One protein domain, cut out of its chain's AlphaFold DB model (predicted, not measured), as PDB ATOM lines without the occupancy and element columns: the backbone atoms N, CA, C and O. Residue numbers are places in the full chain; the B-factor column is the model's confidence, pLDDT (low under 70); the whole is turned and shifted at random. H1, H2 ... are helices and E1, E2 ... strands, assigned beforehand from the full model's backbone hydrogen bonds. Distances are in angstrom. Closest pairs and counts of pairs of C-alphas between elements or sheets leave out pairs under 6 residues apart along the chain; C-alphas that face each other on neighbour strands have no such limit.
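What this domain is: This is residues 3 to 114 of the 288 residues of an uncharacterized protein of Methanosphaera sp. rholeuAM130 (UniProt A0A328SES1). Two antiparallel sheets lie face to face as a sandwich, E5, E4, E7, E2, E9 on one side and E1, E8, E3, E6 on the other, their planes 4 degrees apart and their strands at 26 degrees. The chain winds over both as a jelly roll, one long hairpin of four nested antiparallel pairs: E1 with E8, E2 with E7, E3 with E6, E4 with E5. At one end of the long axis lies the loop of residues 31 to 41, which leads into the small helix H1. The printed part has 112 residues with one named helix and nine named strands, in the order E1 E2 E3 H1 E4 E5 E6 E7 E8 E9; the class is mostly strand. The whole is compact, with a radius of gyration of the C-alphas of 14.2 A, and elongated, spanning 44 by 27 by 22 A.

How they stand to each other: E1, residues 3 to 6, is an edge strand, antiparallel at 167 degrees to E8, residues 97 to 104, with N 4 and O 103 3.1 A apart. E2, residues 13 to 18, has two antiparallel neighbours: E9, residues 111 to 113, with N 17 and O 112 2.8 A apart, and E7, residues 86 to 91, with N 88 and O 16 2.8 A apart. E3, residues 22 to 30, is antiparallel to E8, with N 26 and O 102 2.9 A apart, and to E6, residues 72 to 75, an edge strand, with N 25 and O 72 2.8 A apart. H1, residues 42 to 46, only grazes both sheets; its O i to N i+4 pair is within hydrogen-bond range. E4, residues 48 to 53, is antiparallel to E7, with N 51 and O 89 2.9 A apart. E4 and E5, residues 60 to 66, form a hairpin, with N 50 and O 64 2.9 A apart. The sheet E5 E4 E7 E2 E9 is strongly twisted, with C-alphas up to 5.8 A off its best plane.

Where its parts are: E1 begins at C-alpha 3, (307.012, 251.348, 193.481). E2 is 15.8 A long from first to last C-alpha, and E3 26.6 A, ending at C-alpha 30, (296.508, 254.881, 174.065). E4 measures 17.0 A, E5 17.6 A, E7 16.6 A and E8 20.8 A. E9 ends at C-alpha 113, (315.856, 250.616, 187.315).

The domain as a whole: The two farthest C-alphas, those of Tyr 36 and Glu 108, are 44.4 A apart. The printed part has no cut. The link from E3 to H1, 11 residues, is long. Mean pLDDT of the printed part is 87.6; residues 3 to 11 are under 70.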
ATOM      1  N   LEU A   3     307.718 250.940 194.695       65.81
ATOM      2  CA  LEU A   3     307.012 251.348 193.481       65.81
ATOM      3  C   LEU A   3     307.993 251.902 192.463       65.81
ATOM      4  O   LEU A   3     308.531 252.998 192.643       65.81
ATOM      5  N   LEU A   4     308.093 251.230 191.319       67.31
ATOM      6  CA  LEU A   4     308.713 251.821 190.144       67.31
ATOM      7  C   LEU A   4     307.617 252.469 189.293       67.31
ATOM      8  O   LEU A   4     306.865 251.795 188.587       67.31
ATOM      9  N   LYS A   5     307.499 253.799 189.393       64.25
ATOM     10  CA  LYS A   5     306.616 254.598 188.532       64.25
ATOM     11  C   LYS A   5     307.415 255.188 187.388       64.25
ATOM     12  O   LYS A   5     308.196 256.115 187.601       64.25
ATOM     13  N   ILE A   6     307.144 254.722 186.179       61.78
ATOM     14  CA  ILE A   6     307.732 255.296 184.977       61.78
ATOM     15  C   ILE A   6     306.684 256.226 184.364       61.78
ATOM     16  O   ILE A   6     305.641 255.791 183.885       61.78
ATOM     17  N   LYS A   7     306.924 257.538 184.477       47.41
ATOM     18  CA  LYS A   7     306.002 258.592 184.007       47.41
ATOM     19  C   LYS A   7     306.318 259.102 182.602       47.41
ATOM     20  O   LYS A   7     305.641 260.015 182.127       47.41
ATOM     21  N   GLU A   8     307.352 258.576 181.958       47.66
ATOM     22  CA  GLU A   8     307.730 259.024 180.623       47.66
ATOM     23  C   GLU A   8     306.921 258.302 179.549       47.66
ATOM     24  O   GLU A   8     306.835 257.076 179.514       47.66
ATOM     25  N   LYS A   9     306.336 259.102 178.653       46.44
ATOM     26  CA  LYS A   9     305.724 258.640 177.410       46.44
ATOM     27  C   LYS A   9     306.840 258.234 176.454       46.44
ATOM     28  O   LYS A   9     307.261 259.038 175.626       46.44
ATOM     29  N   SER A  10     307.345 257.018 176.578       48.44
ATOM     30  CA  SER A  10     308.336 256.486 175.647       48.44
ATOM     31  C   SER A  10     307.874 255.142 175.111       48.44
ATOM     32  O   SER A  10     307.590 254.222 175.875       48.44
ATOM     33  N   LYS A  11     307.846 255.011 173.784       57.53
ATOM     34  CA  LYS A  11     307.982 253.695 173.156       57.53
ATOM     35  C   LYS A  11     309.381 253.196 173.495       57.53
ATOM     36  O   LYS A  11     310.336 253.952 173.330       57.53
ATOM     37  N   GLY A  12     309.514 251.970 173.981       80.50
ATOM     38  CA  GLY A  12     310.830 251.457 174.317       80.50
ATOM     39  C   GLY A  12     310.846 250.115 175.026       80.50
ATOM     40  O   GLY A  12     309.894 249.332 175.017       80.50
ATOM     41  N   VAL A  13     312.001 249.861 175.622       89.56
ATOM     42  CA  VAL A  13     312.287 248.691 176.439       89.56
ATOM     43  C   VAL A  13     312.656 249.208 177.818       89.56
ATOM     44  O   VAL A  13     313.514 250.077 177.937       89.56
ATOM     45  N   TYR A  14     312.003 248.696 178.855       91.62
ATOM     46  CA  TYR A  14     312.352 249.015 180.234       91.62
ATOM     47  C   TYR A  14     313.151 247.871 180.833       91.62
ATOM     48  O   TYR A  14     312.714 246.720 180.767       91.62
ATOM     49  N   HIS A  15     314.294 248.199 181.426       93.50
ATOM     50  CA  HIS A  15     315.179 247.251 182.080       93.50
ATOM     51  C   HIS A  15     315.225 247.542 183.579       93.50
ATOM     52  O   HIS A  15     315.487 248.665 184.006       93.50
ATOM     53  N   PHE A  16     314.911 246.538 184.392       93.56
ATOM     54  CA  PHE A  16     314.933 246.681 185.841       93.56
ATOM     55  C   PHE A  16     315.335 245.382 186.527       93.56
ATOM     56  O   PHE A  16     315.157 244.283 186.003       93.56
ATOM     57  N   LYS A  17     315.859 245.527 187.738       95.31
ATOM     58  CA  LYS A  17     316.183 244.446 188.654       95.31
ATOM     59  C   LYS A  17     315.090 244.321 189.703       95.31
ATOM     60  O   LYS A  17     314.601 245.323 190.217       95.31
ATOM     61  N   ILE A  18     314.732 243.093 190.049       95.19
ATOM     62  CA  ILE A  18     313.734 242.804 191.080       95.19
ATOM     63  C   ILE A  18     314.127 241.532 191.841       95.19
ATOM     64  O   ILE A  18     314.795 240.657 191.289       95.19
ATOM     65  N   ASN A  19     313.771 241.427 193.122       94.62
ATOM     66  CA  ASN A  19     313.980 240.217 193.939       94.62
ATOM     67  C   ASN A  19     312.673 239.538 194.395       94.62
ATOM     68  O   ASN A  19     312.716 238.580 195.164       94.62
ATOM     69  N   ALA A  20     311.529 240.022 193.914       93.75
ATOM     70  CA  ALA A  20     310.210 239.471 194.183       93.75
ATOM     71  C   ALA A  20     309.893 238.274 193.292       93.75
ATOM     72  O   ALA A  20     310.048 238.332 192.077       93.75
ATOM     73  N   ASN A  21     309.338 237.209 193.869       92.69
ATOM     74  CA  ASN A  21     308.782 236.110 193.076       92.69
ATOM     75  C   ASN A  21     307.391 236.447 192.498       92.69
ATOM     76  O   ASN A  21     306.880 235.700 191.665       92.69
ATOM     77  N   ARG A  22     306.762 237.541 192.943       93.44
ATOM     78  CA  ARG A  22     305.431 237.998 192.536       93.44
ATOM     79  C   ARG A  22     305.398 239.516 192.478       93.44
ATOM     80  O   ARG A  22     305.838 240.185 193.409       93.44
ATOM     81  N   PHE A  23     304.842 240.055 191.403       93.81
ATOM     82  CA  PHE A  23     304.670 241.496 191.245       93.81
ATOM     83  C   PHE A  23     303.517 241.804 190.292       93.81
ATOM     84  O   PHE A  23     303.088 240.958 189.500       93.81
ATOM     85  N   GLN A  24     302.994 243.016 190.408       93.75
ATOM     86  CA  GLN A  24     301.923 243.541 189.575       93.75
ATOM     87  C   GLN A  24     302.467 244.577 188.599       93.75
ATOM     88  O   GLN A  24     303.419 245.300 188.891       93.75
ATOM     89  N   ILE A  25     301.842 244.635 187.431       93.25
ATOM     90  CA  ILE A  25     302.119 245.595 186.375       93.25
ATOM     91  C   ILE A  25     300.792 246.249 186.029       93.25
ATOM     92  O   ILE A  25     299.900 245.625 185.446       93.25
ATOM     93  N   HIS A  26     300.682 247.523 186.378       90.88
ATOM     94  CA  HIS A  26     299.561 248.364 185.994       90.88
ATOM     95  C   HIS A  26     300.012 249.213 184.821       90.88
ATOM     96  O   HIS A  26     300.992 249.951 184.925       90.88
ATOM     97  N   TYR A  27     299.326 249.093 183.691       89.94
ATOM     98  CA  TYR A  27     299.682 249.847 182.503       89.94
ATOM     99  C   TYR A  27     298.456 250.279 181.717       89.94
ATOM    100  O   TYR A  27     297.388 249.670 181.803       89.94
ATOM    101  N   LYS A  28     298.626 251.348 180.944       89.00
ATOM    102  CA  LYS A  28     297.587 251.902 180.083       89.00
ATOM    103  C   LYS A  28     298.184 252.249 178.732       89.00
ATOM    104  O   LYS A  28     299.165 252.988 178.665       89.00
ATOM    105  N   VAL A  29     297.576 251.740 177.665       89.62
ATOM    106  CA  VAL A  29     297.942 252.096 176.289       89.62
ATOM    107  C   VAL A  29     296.879 252.991 175.654       89.62
ATOM    108  O   VAL A  29     295.684 252.871 175.927       89.62
ATOM    109  N   THR A  30     297.323 253.903 174.798       90.19
ATOM    110  CA  THR A  30     296.508 254.881 174.065       90.19
ATOM    111  C   THR A  30     296.904 254.914 172.594       90.19
ATOM    112  O   THR A  30     297.833 254.219 172.192       90.19
ATOM    113  N   ASN A  31     296.190 255.694 171.775       89.94
ATOM    114  CA  ASN A  31     296.504 255.899 170.355       89.94
ATOM    115  C   ASN A  31     296.721 254.589 169.575       89.94
ATOM    116  O   ASN A  31     297.600 254.496 168.722       89.94
ATOM    117  N   ILE A  32     295.928 253.561 169.892       91.00
ATOM    118  CA  ILE A  32     296.015 252.255 169.238       91.00
ATOM    119  C   ILE A  32     295.668 252.445 167.759       91.00
ATOM    120  O   ILE A  32     294.560 252.870 167.434       91.00
ATOM    121  N   LYS A  33     296.617 252.147 166.865       90.38
ATOM    122  CA  LYS A  33     296.448 252.300 165.415       90.38
ATOM    123  C   LYS A  33     295.259 251.452 164.961       90.38
ATOM    124  O   LYS A  33     295.241 250.225 165.131       90.38
ATOM    125  N   GLU A  34     294.251 252.115 164.404       88.38
ATOM    126  CA  GLU A  34     293.076 251.462 163.836       88.38
ATOM    127  C   GLU A  34     293.446 250.691 162.563       88.38
ATOM    128  O   GLU A  34     294.397 251.035 161.863       88.38
ATOM    129  N   GLY A  35     292.693 249.633 162.263       86.19
ATOM    130  CA  GLY A  35     292.924 248.787 161.093       86.19
ATOM    131  C   GLY A  35     293.041 247.303 161.424       86.19
ATOM    132  O   GLY A  35     292.983 246.886 162.589       86.19
ATOM    133  N   TYR A  36     293.175 246.506 160.363       84.38
ATOM    134  CA  TYR A  36     293.307 245.055 160.426       84.38
ATOM    135  C   TYR A  36     294.770 244.649 160.216       84.38
ATOM    136  O   TYR A  36     295.302 244.778 159.115       84.38
ATOM    137  N   TYR A  37     295.397 244.141 161.281       89.81
ATOM    138  CA  TYR A  37     296.801 243.718 161.318       89.81
ATOM    139  C   TYR A  37     296.908 242.211 161.607       89.81
ATOM    140  O   TYR A  37     297.361 241.826 162.680       89.81
ATOM    141  N   PRO A  38     296.463 241.327 160.691       88.56
ATOM    142  CA  PRO A  38     296.422 239.878 160.937       88.56
ATOM    143  C   PRO A  38     297.804 239.230 161.056       88.56
ATOM    144  O   PRO A  38     297.922 238.122 161.562       88.56
ATOM    145  N   HIS A  39     298.831 239.910 160.555       90.38
ATOM    146  CA  HIS A  39     300.225 239.483 160.573       90.38
ATOM    147  C   HIS A  39     300.969 239.974 161.825       90.38
ATOM    148  O   HIS A  39     302.168 239.763 161.930       90.38
ATOM    149  N   LEU A  40     300.299 240.664 162.754       91.75
ATOM    150  CA  LEU A  40     300.914 241.166 163.979       91.75
ATOM    151  C   LEU A  40     300.235 240.530 165.191       91.75
ATOM    152  O   LEU A  40     299.006 240.525 165.295       91.75
ATOM    153  N   GLY A  41     301.029 240.017 166.130       92.00
ATOM    154  CA  GLY A  41     300.476 239.505 167.377       92.00
ATOM    155  C   GLY A  41     299.841 240.626 168.198       92.00
ATOM    156  O   GLY A  41     300.327 241.759 168.228       92.00
ATOM    157  N   VAL A  42     298.745 240.318 168.896       90.50
ATOM    158  CA  VAL A  42     297.990 241.334 169.654       90.50
ATOM    159  C   VAL A  42     298.870 241.997 170.723       90.50
ATOM    160  O   VAL A  42     298.763 243.192 170.980       90.50
ATOM    161  N   THR A  43     299.818 241.254 171.290       90.81
ATOM    162  CA  THR A  43     300.774 241.780 172.269       90.81
ATOM    163  C   THR A  43     301.794 242.728 171.638       90.81
ATOM    164  O   THR A  43     302.119 243.739 172.248       90.81
ATOM    165  N   ALA A  44     302.241 242.487 170.400       91.44
ATOM    166  CA  ALA A  44     303.065 243.449 169.662       91.44
ATOM    167  C   ALA A  44     302.284 244.714 169.266       91.44
ATOM    168  O   ALA A  44     302.851 245.807 169.219       91.44
ATOM    169  N   ARG A  45     300.978 244.582 169.001       91.19
ATOM    170  CA  ARG A  45     300.112 245.704 168.626       91.19
ATOM    171  C   ARG A  45     299.806 246.635 169.795       91.19
ATOM    172  O   ARG A  45     299.922 247.844 169.636       91.19
ATOM    173  N   GLU A  46     299.349 246.078 170.914       90.69
ATOM    174  CA  GLU A  46     298.738 246.846 172.011       90.69
ATOM    175  C   GLU A  46     299.027 246.280 173.409       90.69
ATOM    176  O   GLU A  46     298.388 246.665 174.386       90.69
ATOM    177  N   GLY A  47     299.972 245.352 173.519       91.75
ATOM    178  CA  GLY A  47     300.302 244.675 174.763       91.75
ATOM    179  C   GLY A  47     301.730 244.892 175.238       91.75
ATOM    180  O   GLY A  47     302.495 245.659 174.661       91.75
ATOM    181  N   LEU A  48     302.078 244.184 176.309       93.19
ATOM    182  CA  LEU A  48     303.423 244.149 176.877       93.19
ATOM    183  C   LEU A  48     303.989 242.742 176.775       93.19
ATOM    184  O   LEU A  48     303.254 241.763 176.902       93.19
ATOM    185  N   VAL A  49     305.302 242.630 176.607       94.88
ATOM    186  CA  VAL A  49     306.005 241.343 176.674       94.88
ATOM    187  C   VAL A  49     307.135 241.446 177.675       94.88
ATOM    188  O   VAL A  49     307.916 242.396 177.628       94.88
ATOM    189  N   LEU A  50     307.219 240.463 178.566       95.50
ATOM    190  CA  LEU A  50     308.243 240.408 179.594       95.50
ATOM    191  C   LEU A  50     309.190 239.241 179.367       95.50
ATOM    192  O   LEU A  50     308.765 238.097 179.192       95.50
ATOM    193  N   LEU A  51     310.481 239.535 179.454       96.50
ATOM    194  CA  LEU A  51     311.544 238.546 179.544       96.50
ATOM    195  C   LEU A  51     312.265 238.697 180.883       96.50
ATOM    196  O   LEU A  51     312.338 239.799 181.418       96.50
ATOM    197  N   TYR A  52     312.852 237.618 181.391       95.94
ATOM    198  CA  TYR A  52     313.745 237.664 182.546       95.94
ATOM    199  C   TYR A  52     315.081 236.991 182.264       95.94
ATOM    200  O   TYR A  52     315.170 236.076 181.441       95.94
ATOM    201  N   LYS A  53     316.105 237.407 183.006       95.19
ATOM    202  CA  LYS A  53     317.420 236.769 183.029       95.19
ATOM    203  C   LYS A  53     317.738 236.319 184.448       95.19
ATOM    204  O   LYS A  53     317.851 237.123 185.371       95.19
ATOM    205  N   HIS A  54     317.860 235.005 184.631       91.38
ATOM    206  CA  HIS A  54     318.239 234.425 185.920       91.38
ATOM    207  C   HIS A  54     319.703 234.775 186.241       91.38
ATOM    208  O   HIS A  54     320.546 234.605 185.367       91.38
ATOM    209  N   PRO A  55     320.080 235.092 187.493       88.50
ATOM    210  CA  PRO A  55     321.459 235.464 187.863       88.50
ATOM    211  C   PRO A  55     322.532 234.382 187.635       88.50
ATOM    212  O   PRO A  55     323.715 234.625 187.827       88.50
ATOM    213  N   GLN A  56     322.129 233.166 187.263       88.19
ATOM    214  CA  GLN A  56     323.015 232.016 187.034       88.19
ATOM    215  C   GLN A  56     322.951 231.539 185.579       88.19
ATOM    216  O   GLN A  56     323.559 230.530 185.230       88.19
ATOM    217  N   LYS A  57     322.159 232.211 184.737       86.19
ATOM    218  CA  LYS A  57     321.983 231.866 183.331       86.19
ATOM    219  C   LYS A  57     322.254 233.106 182.499       86.19
ATOM    220  O   LYS A  57     321.818 234.201 182.822       86.19
ATOM    221  N   GLU A  58     322.904 232.907 181.369       83.19
ATOM    222  CA  GLU A  58     323.177 234.000 180.431       83.19
ATOM    223  C   GLU A  58     321.995 234.275 179.488       83.19
ATOM    224  O   GLU A  58     322.014 235.221 178.706       83.19
ATOM    225  N   LEU A  59     320.946 233.452 179.555       88.06
ATOM    226  CA  LEU A  59     319.834 233.469 178.614       88.06
ATOM    227  C   LEU A  59     318.628 234.230 179.168       88.06
ATOM    228  O   LEU A  59     318.161 233.955 180.273       88.06
ATOM    229  N   TRP A  60     318.086 235.113 178.330       93.88
ATOM    230  CA  TRP A  60     316.765 235.704 178.502       93.88
ATOM    231  C   TRP A  60     315.678 234.675 178.187       93.88
ATOM    232  O   TRP A  60     315.700 234.059 177.120       93.88
ATOM    233  N   ALA A  61     314.724 234.509 179.096       92.06
ATOM    234  CA  ALA A  61     313.576 233.625 178.943       92.06
ATOM    235  C   ALA A  61     312.271 234.418 179.048       92.06
ATOM    236  O   ALA A  61     312.193 235.397 179.788       92.06
ATOM    237  N   SER A  62     311.242 233.996 178.315       90.69
ATOM    238  CA  SER A  62     309.926 234.627 178.388       90.69
ATOM    239  C   SER A  62     309.283 234.397 179.752       90.69
ATOM    240  O   SER A  62     309.301 233.278 180.263       90.69
ATOM    241  N   ILE A  63     308.716 235.461 180.319       87.44
ATOM    242  CA  ILE A  63     307.854 235.385 181.499       87.44
ATOM    243  C   ILE A  63     306.410 235.232 181.038       87.44
ATOM    244  O   ILE A  63     305.784 234.210 181.287       87.44
ATOM    245  N   GLU A  64     305.896 236.270 180.374       89.50
ATOM    246  CA  GLU A  64     304.486 236.411 180.029       89.50
ATOM    247  C   GLU A  64     304.315 237.475 178.937       89.50
ATOM    248  O   GLU A  64     305.175 238.348 178.756       89.50
ATOM    249  N   ALA A  65     303.193 237.415 178.219       91.25
ATOM    250  CA  ALA A  65     302.783 238.456 177.290       91.25
ATOM    251  C   ALA A  65     301.338 238.890 177.578       91.25
ATOM    252  O   ALA A  65     300.404 238.090 177.541       91.25
ATOM    253  N   TYR A  66     301.146 240.178 177.854       90.81
ATOM    254  CA  TYR A  66     299.870 240.733 178.290       90.81
ATOM    255  C   TYR A  66     299.193 241.513 177.174       90.81
ATOM    256  O   TYR A  66     299.817 242.324 176.497       90.81
ATOM    257  N   HIS A  67     297.890 241.299 177.010       86.12
ATOM    258  CA  HIS A  67     297.022 242.164 176.220       86.12
ATOM    259  C   HIS A  67     296.522 243.338 177.074       86.12
ATOM    260  O   HIS A  67     296.324 243.152 178.269       86.12
ATOM    261  N   ASN A  68     296.231 244.503 176.478       80.75
ATOM    262  CA  ASN A  68     295.727 245.703 177.174       80.75
ATOM    263  C   ASN A  68     294.541 245.450 178.135       80.75
ATOM    264  O   ASN A  68     294.375 246.144 179.130       80.75
ATOM    265  N   SER A  69     293.698 244.452 177.862       76.69
ATOM    266  CA  SER A  69     292.562 244.113 178.733       76.69
ATOM    267  C   SER A  69     292.927 243.317 179.991       76.69
ATOM    268  O   SER A  69     292.050 243.074 180.818       76.69
ATOM    269  N   ASN A  70     294.167 242.839 180.112       78.44
ATOM    270  CA  ASN A  70     294.588 241.939 181.179       78.44
ATOM    271  C   ASN A  70     295.386 242.707 182.232       78.44
ATOM    272  O   ASN A  70     296.323 243.432 181.911       78.44
ATOM    273  N   LEU A  71     295.054 242.487 183.505       72.31
ATOM    274  CA  LEU A  71     295.900 242.935 184.608       72.31
ATOM    275  C   LEU A  71     297.218 242.158 184.561       72.31
ATOM    276  O   LEU A  71     297.210 240.923 184.547       72.31
ATOM    277  N   GLY A  72     298.343 242.871 184.538       83.94
ATOM    278  CA  GLY A  72     299.655 242.250 184.575       83.94
ATOM    279  C   GLY A  72     299.920 241.697 185.969       83.94
ATOM    280  O   GLY A  72     300.217 242.448 186.891       83.94
ATOM    281  N   TYR A  73     299.790 240.386 186.145       91.19
ATOM    282  CA  TYR A  73     300.211 239.698 187.363       91.19
ATOM    283  C   TYR A  73     301.272 238.672 187.005       91.19
ATOM    284  O   TYR A  73     301.001 237.734 186.250       91.19
ATOM    285  N   VAL A  74     302.474 238.854 187.541       93.06
ATOM    286  CA  VAL A  74     303.604 237.963 187.298       93.06
ATOM    287  C   VAL A  74     303.804 237.066 188.513       93.06
ATOM    288  O   VAL A  74     303.876 237.548 189.643       93.06
ATOM    289  N   ASN A  75     303.934 235.757 188.277       92.69
ATOM    290  CA  ASN A  75     304.283 234.777 189.303       92.69
ATOM    291  C   ASN A  75     305.468 233.909 188.856       92.69
ATOM    292  O   ASN A  75     305.325 232.979 188.065       92.69
ATOM    293  N   MET A  76     306.634 234.193 189.422       92.94
ATOM    294  CA  MET A  76     307.906 233.524 189.167       92.94
ATOM    295  C   MET A  76     308.194 232.370 190.132       92.94
ATOM    296  O   MET A  76     309.255 231.762 190.023       92.94
ATOM    297  N   SER A  77     307.282 232.012 191.046       90.94
ATOM    298  CA  SER A  77     307.544 231.011 192.099       90.94
ATOM    299  C   SER A  77     307.954 229.621 191.587       90.94
ATOM    300  O   SER A  77     308.525 228.826 192.325       90.94
ATOM    301  N   HIS A  78     307.632 229.291 190.332       88.94
ATOM    302  CA  HIS A  78     308.027 228.028 189.690       88.94
ATOM    303  C   HIS A  78     309.392 228.097 188.990       88.94
ATOM    304  O   HIS A  78     309.941 227.067 188.608       88.94
ATOM    305  N   MET A  79     309.917 229.305 188.787       87.81
ATOM    306  CA  MET A  79     311.147 229.583 188.043       87.81
ATOM    307  C   MET A  79     312.282 230.067 188.949       87.81
ATOM    308  O   MET A  79     313.449 229.868 188.616       87.81
ATOM    309  N   LEU A  80     311.943 230.694 190.076       88.00
ATOM    310  CA  LEU A  80     312.866 231.330 191.007       88.00
ATOM    311  C   LEU A  80     312.474 231.005 192.448       88.00
ATOM    312  O   LEU A  80     311.292 230.921 192.779       88.00
ATOM    313  N   SER A  81     313.479 230.837 193.306       85.31
ATOM    314  CA  SER A  81     313.275 230.833 194.756       85.31
ATOM    315  C   SER A  81     313.084 232.258 195.278       85.31
ATOM    316  O   SER A  81     313.516 233.222 194.643       85.31
ATOM    317  N   ASP A  82     312.470 232.378 196.450       83.31
ATOM    318  CA  ASP A  82     312.210 233.664 197.100       83.31
ATOM    319  C   ASP A  82     313.508 234.448 197.335       83.31
ATOM    320  O   ASP A  82     314.554 233.866 197.638       83.31
ATOM    321  N   ASN A  83     313.433 235.775 197.204       85.75
ATOM    322  CA  ASN A  83     314.547 236.716 197.365       85.75
ATOM    323  C   ASN A  83     315.727 236.552 196.391       85.75
ATOM    324  O   ASN A  83     316.747 237.230 196.546       85.75
ATOM    325  N   ILE A  84     315.622 235.699 195.366       92.06
ATOM    326  CA  ILE A  84     316.601 235.700 194.275       92.06
ATOM    327  C   ILE A  84     316.399 236.967 193.448       92.06
ATOM    328  O   ILE A  84     315.321 237.195 192.913       92.06
ATOM    329  N   SER A  85     317.455 237.768 193.316       94.00
ATOM    330  CA  SER A  85     317.451 238.956 192.465       94.00
ATOM    331  C   SER A  85     317.744 238.595 191.007       94.00
ATOM    332  O   SER A  85     318.686 237.850 190.730       94.00
ATOM    333  N   TYR A  86     316.940 239.116 190.085       95.25
ATOM    334  CA  TYR A  86     317.015 238.856 188.649       95.25
ATOM    335  C   TYR A  86     316.661 240.109 187.844       95.25
ATOM    336  O   TYR A  86     316.100 241.069 188.375       95.25
ATOM    337  N   GLU A  87     317.012 240.096 186.562       95.62
ATOM    338  CA  GLU A  87     316.741 241.196 185.633       95.62
ATOM    339  C   GLU A  87     315.479 240.908 184.821       95.62
ATOM    340  O   GLU A  87     315.199 239.753 184.476       95.62
ATOM    341  N   VAL A  88     314.736 241.960 184.490       95.88
ATOM    342  CA  VAL A  88     313.524 241.916 183.674       95.88
ATOM    343  C   VAL A  88     313.617 242.952 182.563       95.88
ATOM    344  O   VAL A  88     313.903 244.120 182.816       95.88
ATOM    345  N   LEU A  89     313.308 242.518 181.341       95.62
ATOM    346  CA  LEU A  89     313.048 243.396 180.204       95.62
ATOM    347  C   LEU A  89     311.551 243.429 179.926       95.62
ATOM    348  O   LEU A  89     310.930 242.379 179.744       95.62
ATOM    349  N   LEU A  90     310.992 244.631 179.845       94.88
ATOM    350  CA  LEU A  90     309.599 244.880 179.493       94.88
ATOM    351  C   LEU A  90     309.546 245.648 178.172       94.88
ATOM    352  O   LEU A  90     309.979 246.796 178.091       94.88
ATOM    353  N   TYR A  91     309.008 245.005 177.140       94.19
ATOM    354  CA  TYR A  91     308.831 245.585 175.812       94.19
ATOM    355  C   TYR A  91     307.448 246.225 175.683       94.19
ATOM    356  O   TYR A  91     306.437 245.566 175.948       94.19
ATOM    357  N   THR A  92     307.407 247.488 175.250       92.75
ATOM    358  CA  THR A  92     306.166 248.222 174.949       92.75
ATOM    359  C   THR A  92     305.614 247.868 173.565       92.75
ATOM    360  O   THR A  92     306.381 247.410 172.716       92.75
ATOM    361  N   PRO A  93     304.326 248.130 173.283       92.12
ATOM    362  CA  PRO A  93     303.745 247.862 171.967       92.12
ATOM    363  C   PRO A  93     304.288 248.780 170.858       92.12
ATOM    364  O   PRO A  93     304.804 249.867 171.119       92.12
ATOM    365  N   LEU A  94     304.133 248.350 169.598       91.88
ATOM    366  CA  LEU A  94     304.580 249.073 168.394       91.88
ATOM    367  C   LEU A  94     303.537 250.078 167.890       91.88
ATOM    368  O   LEU A  94     303.851 251.219 167.526       91.88
ATOM    369  N   LEU A  95     302.280 249.628 167.860       91.81
ATOM    370  CA  LEU A  95     301.149 250.308 167.228       91.81
ATOM    371  C   LEU A  95     300.234 251.015 168.230       91.81
ATOM    372  O   LEU A  95     299.092 251.334 167.905       91.81
ATOM    373  N   SER A  96     300.731 251.290 169.427       90.50
ATOM    374  CA  SER A  96     300.063 252.116 170.425       90.50
ATOM    375  C   SER A  96     301.099 252.846 171.278       90.50
ATOM    376  O   SER A  96     302.297 252.569 171.201       90.50
ATOM    377  N   ASP A  97     300.636 253.813 172.063       88.81
ATOM    378  CA  ASP A  97     301.472 254.591 172.968       88.81
ATOM    379  C   ASP A  97     301.226 254.150 174.407       88.81
ATOM    380  O   ASP A  97     300.085 254.122 174.872       88.81
ATOM    381  N   LEU A  98     302.298 253.850 175.135       88.75
ATOM    382  CA  LEU A  98     302.231 253.613 176.571       88.75
ATOM    383  C   LEU A  98     302.030 254.954 177.296       88.75
ATOM    384  O   LEU A  98     302.881 255.840 177.240       88.75
ATOM    385  N   GLU A  99     300.880 255.117 177.947       87.19
ATOM    386  CA  GLU A  99     300.528 256.323 178.710       87.19
ATOM    387  C   GLU A  99     300.977 256.220 180.171       87.19
ATOM    388  O   GLU A  99     301.410 257.213 180.756       87.19
ATOM    389  N   GLU A 100     300.866 255.029 180.758       87.75
ATOM    390  CA  GLU A 100     301.181 254.767 182.160       87.75
ATOM    391  C   GLU A 100     301.807 253.380 182.310       87.75
ATOM    392  O   GLU A 100     301.337 252.422 181.691       87.75
ATOM    393  N   LEU A 101     302.837 253.286 183.154       89.12
ATOM    394  CA  LEU A 101     303.437 252.032 183.598       89.12
ATOM    395  C   LEU A 101     303.865 252.140 185.064       89.12
ATOM    396  O   LEU A 101     304.694 252.975 185.443       89.12
ATOM    397  N   ILE A 102     303.295 251.268 185.890       90.56
ATOM    398  CA  ILE A 102     303.614 251.120 187.305       90.56
ATOM    399  C   ILE A 102     303.906 249.650 187.567       90.56
ATOM    400  O   ILE A 102     303.079 248.787 187.274       90.56
ATOM    401  N   ILE A 103     305.069 249.383 188.151       92.06
ATOM    402  CA  ILE A 103     305.447 248.054 188.625       92.06
ATOM    403  C   ILE A 103     305.445 248.095 190.151       92.06
ATOM    404  O   ILE A 103     306.041 248.986 190.760       92.06
ATOM    405  N   GLU A 104     304.735 247.145 190.751       92.56
ATOM    406  CA  GLU A 104     304.460 247.099 192.184       92.56
ATOM    407  C   GLU A 104     304.809 245.725 192.754       92.56
ATOM    408  O   GLU A 104     304.427 244.685 192.209       92.56
ATOM    409  N   THR A 105     305.505 245.730 193.885       92.81
ATOM    410  CA  THR A 105     305.740 244.546 194.709       92.81
ATOM    411  C   THR A 105     305.429 244.858 196.174       92.81
ATOM    412  O   THR A 105     305.122 246.000 196.528       92.81
ATOM    413  N   ASP A 106     305.435 243.832 197.020       89.69
ATOM    414  CA  ASP A 106     305.212 244.006 198.451       89.69
ATOM    415  C   ASP A 106     306.381 244.754 199.132       89.69
ATOM    416  O   ASP A 106     307.379 245.125 198.520       89.69
ATOM    417  N   ASP A 107     306.227 245.039 200.421       83.19
ATOM    418  CA  ASP A 107     307.163 245.858 201.200       83.19
ATOM    419  C   ASP A 107     308.509 245.173 201.482       83.19
ATOM    420  O   ASP A 107     309.441 245.840 201.931       83.19
ATOM    421  N   GLU A 108     308.602 243.862 201.265       88.00
ATOM    422  CA  GLU A 108     309.785 243.057 201.583       88.00
ATOM    423  C   GLU A 108     310.739 242.928 200.387       88.00
ATOM    424  O   GLU A 108     311.889 242.512 200.549       88.00
ATOM    425  N   HIS A 109     310.285 243.323 199.197       91.88
ATOM    426  CA  HIS A 109     311.046 243.252 197.960       91.88
ATOM    427  C   HIS A 109     311.381 244.643 197.406       91.88
ATOM    428  O   HIS A 109     310.778 245.657 197.749       91.88
ATOM    429  N   HIS A 110     312.381 244.675 196.530       91.06
ATOM    430  CA  HIS A 110     312.951 245.878 195.945       91.06
ATOM    431  C   HIS A 110     312.917 245.822 194.424       91.06
ATOM    432  O   HIS A 110     313.149 244.765 193.825       91.06
ATOM    433  N   ILE A 111     312.666 246.981 193.815       92.50
ATOM    434  CA  ILE A 111     312.714 247.176 192.365       92.50
ATOM    435  C   ILE A 111     313.684 248.317 192.060       92.50
ATOM    436  O   ILE A 111     313.537 249.423 192.572       92.50
ATOM    437  N   GLU A 112     314.654 248.064 191.190       92.50
ATOM    438  CA  GLU A 112     315.670 249.041 190.795       92.50
ATOM    439  C   GLU A 112     315.715 249.160 189.272       92.50
ATOM    440  O   GLU A 112     315.811 248.157 188.571       92.50
ATOM    441  N   TYR A 113     315.646 250.384 188.744       90.50
ATOM    442  CA  TYR A 113     315.856 250.616 187.315       90.50
ATOM    443  C   TYR A 113     317.328 250.394 186.959       90.50
ATOM    444  O   TYR A 113     318.208 250.872 187.674       90.50
ATOM    445  N   ILE A 114     317.592 249.695 185.857       90.31
ATOM    446  CA  ILE A 114     318.954 249.493 185.362       90.31
ATOM    447  C   ILE A 114     319.229 250.563 184.312       90.31
ATOM    448  O   ILE A 114     318.547 250.628 183.292       90.31
TER     449      ILE A 114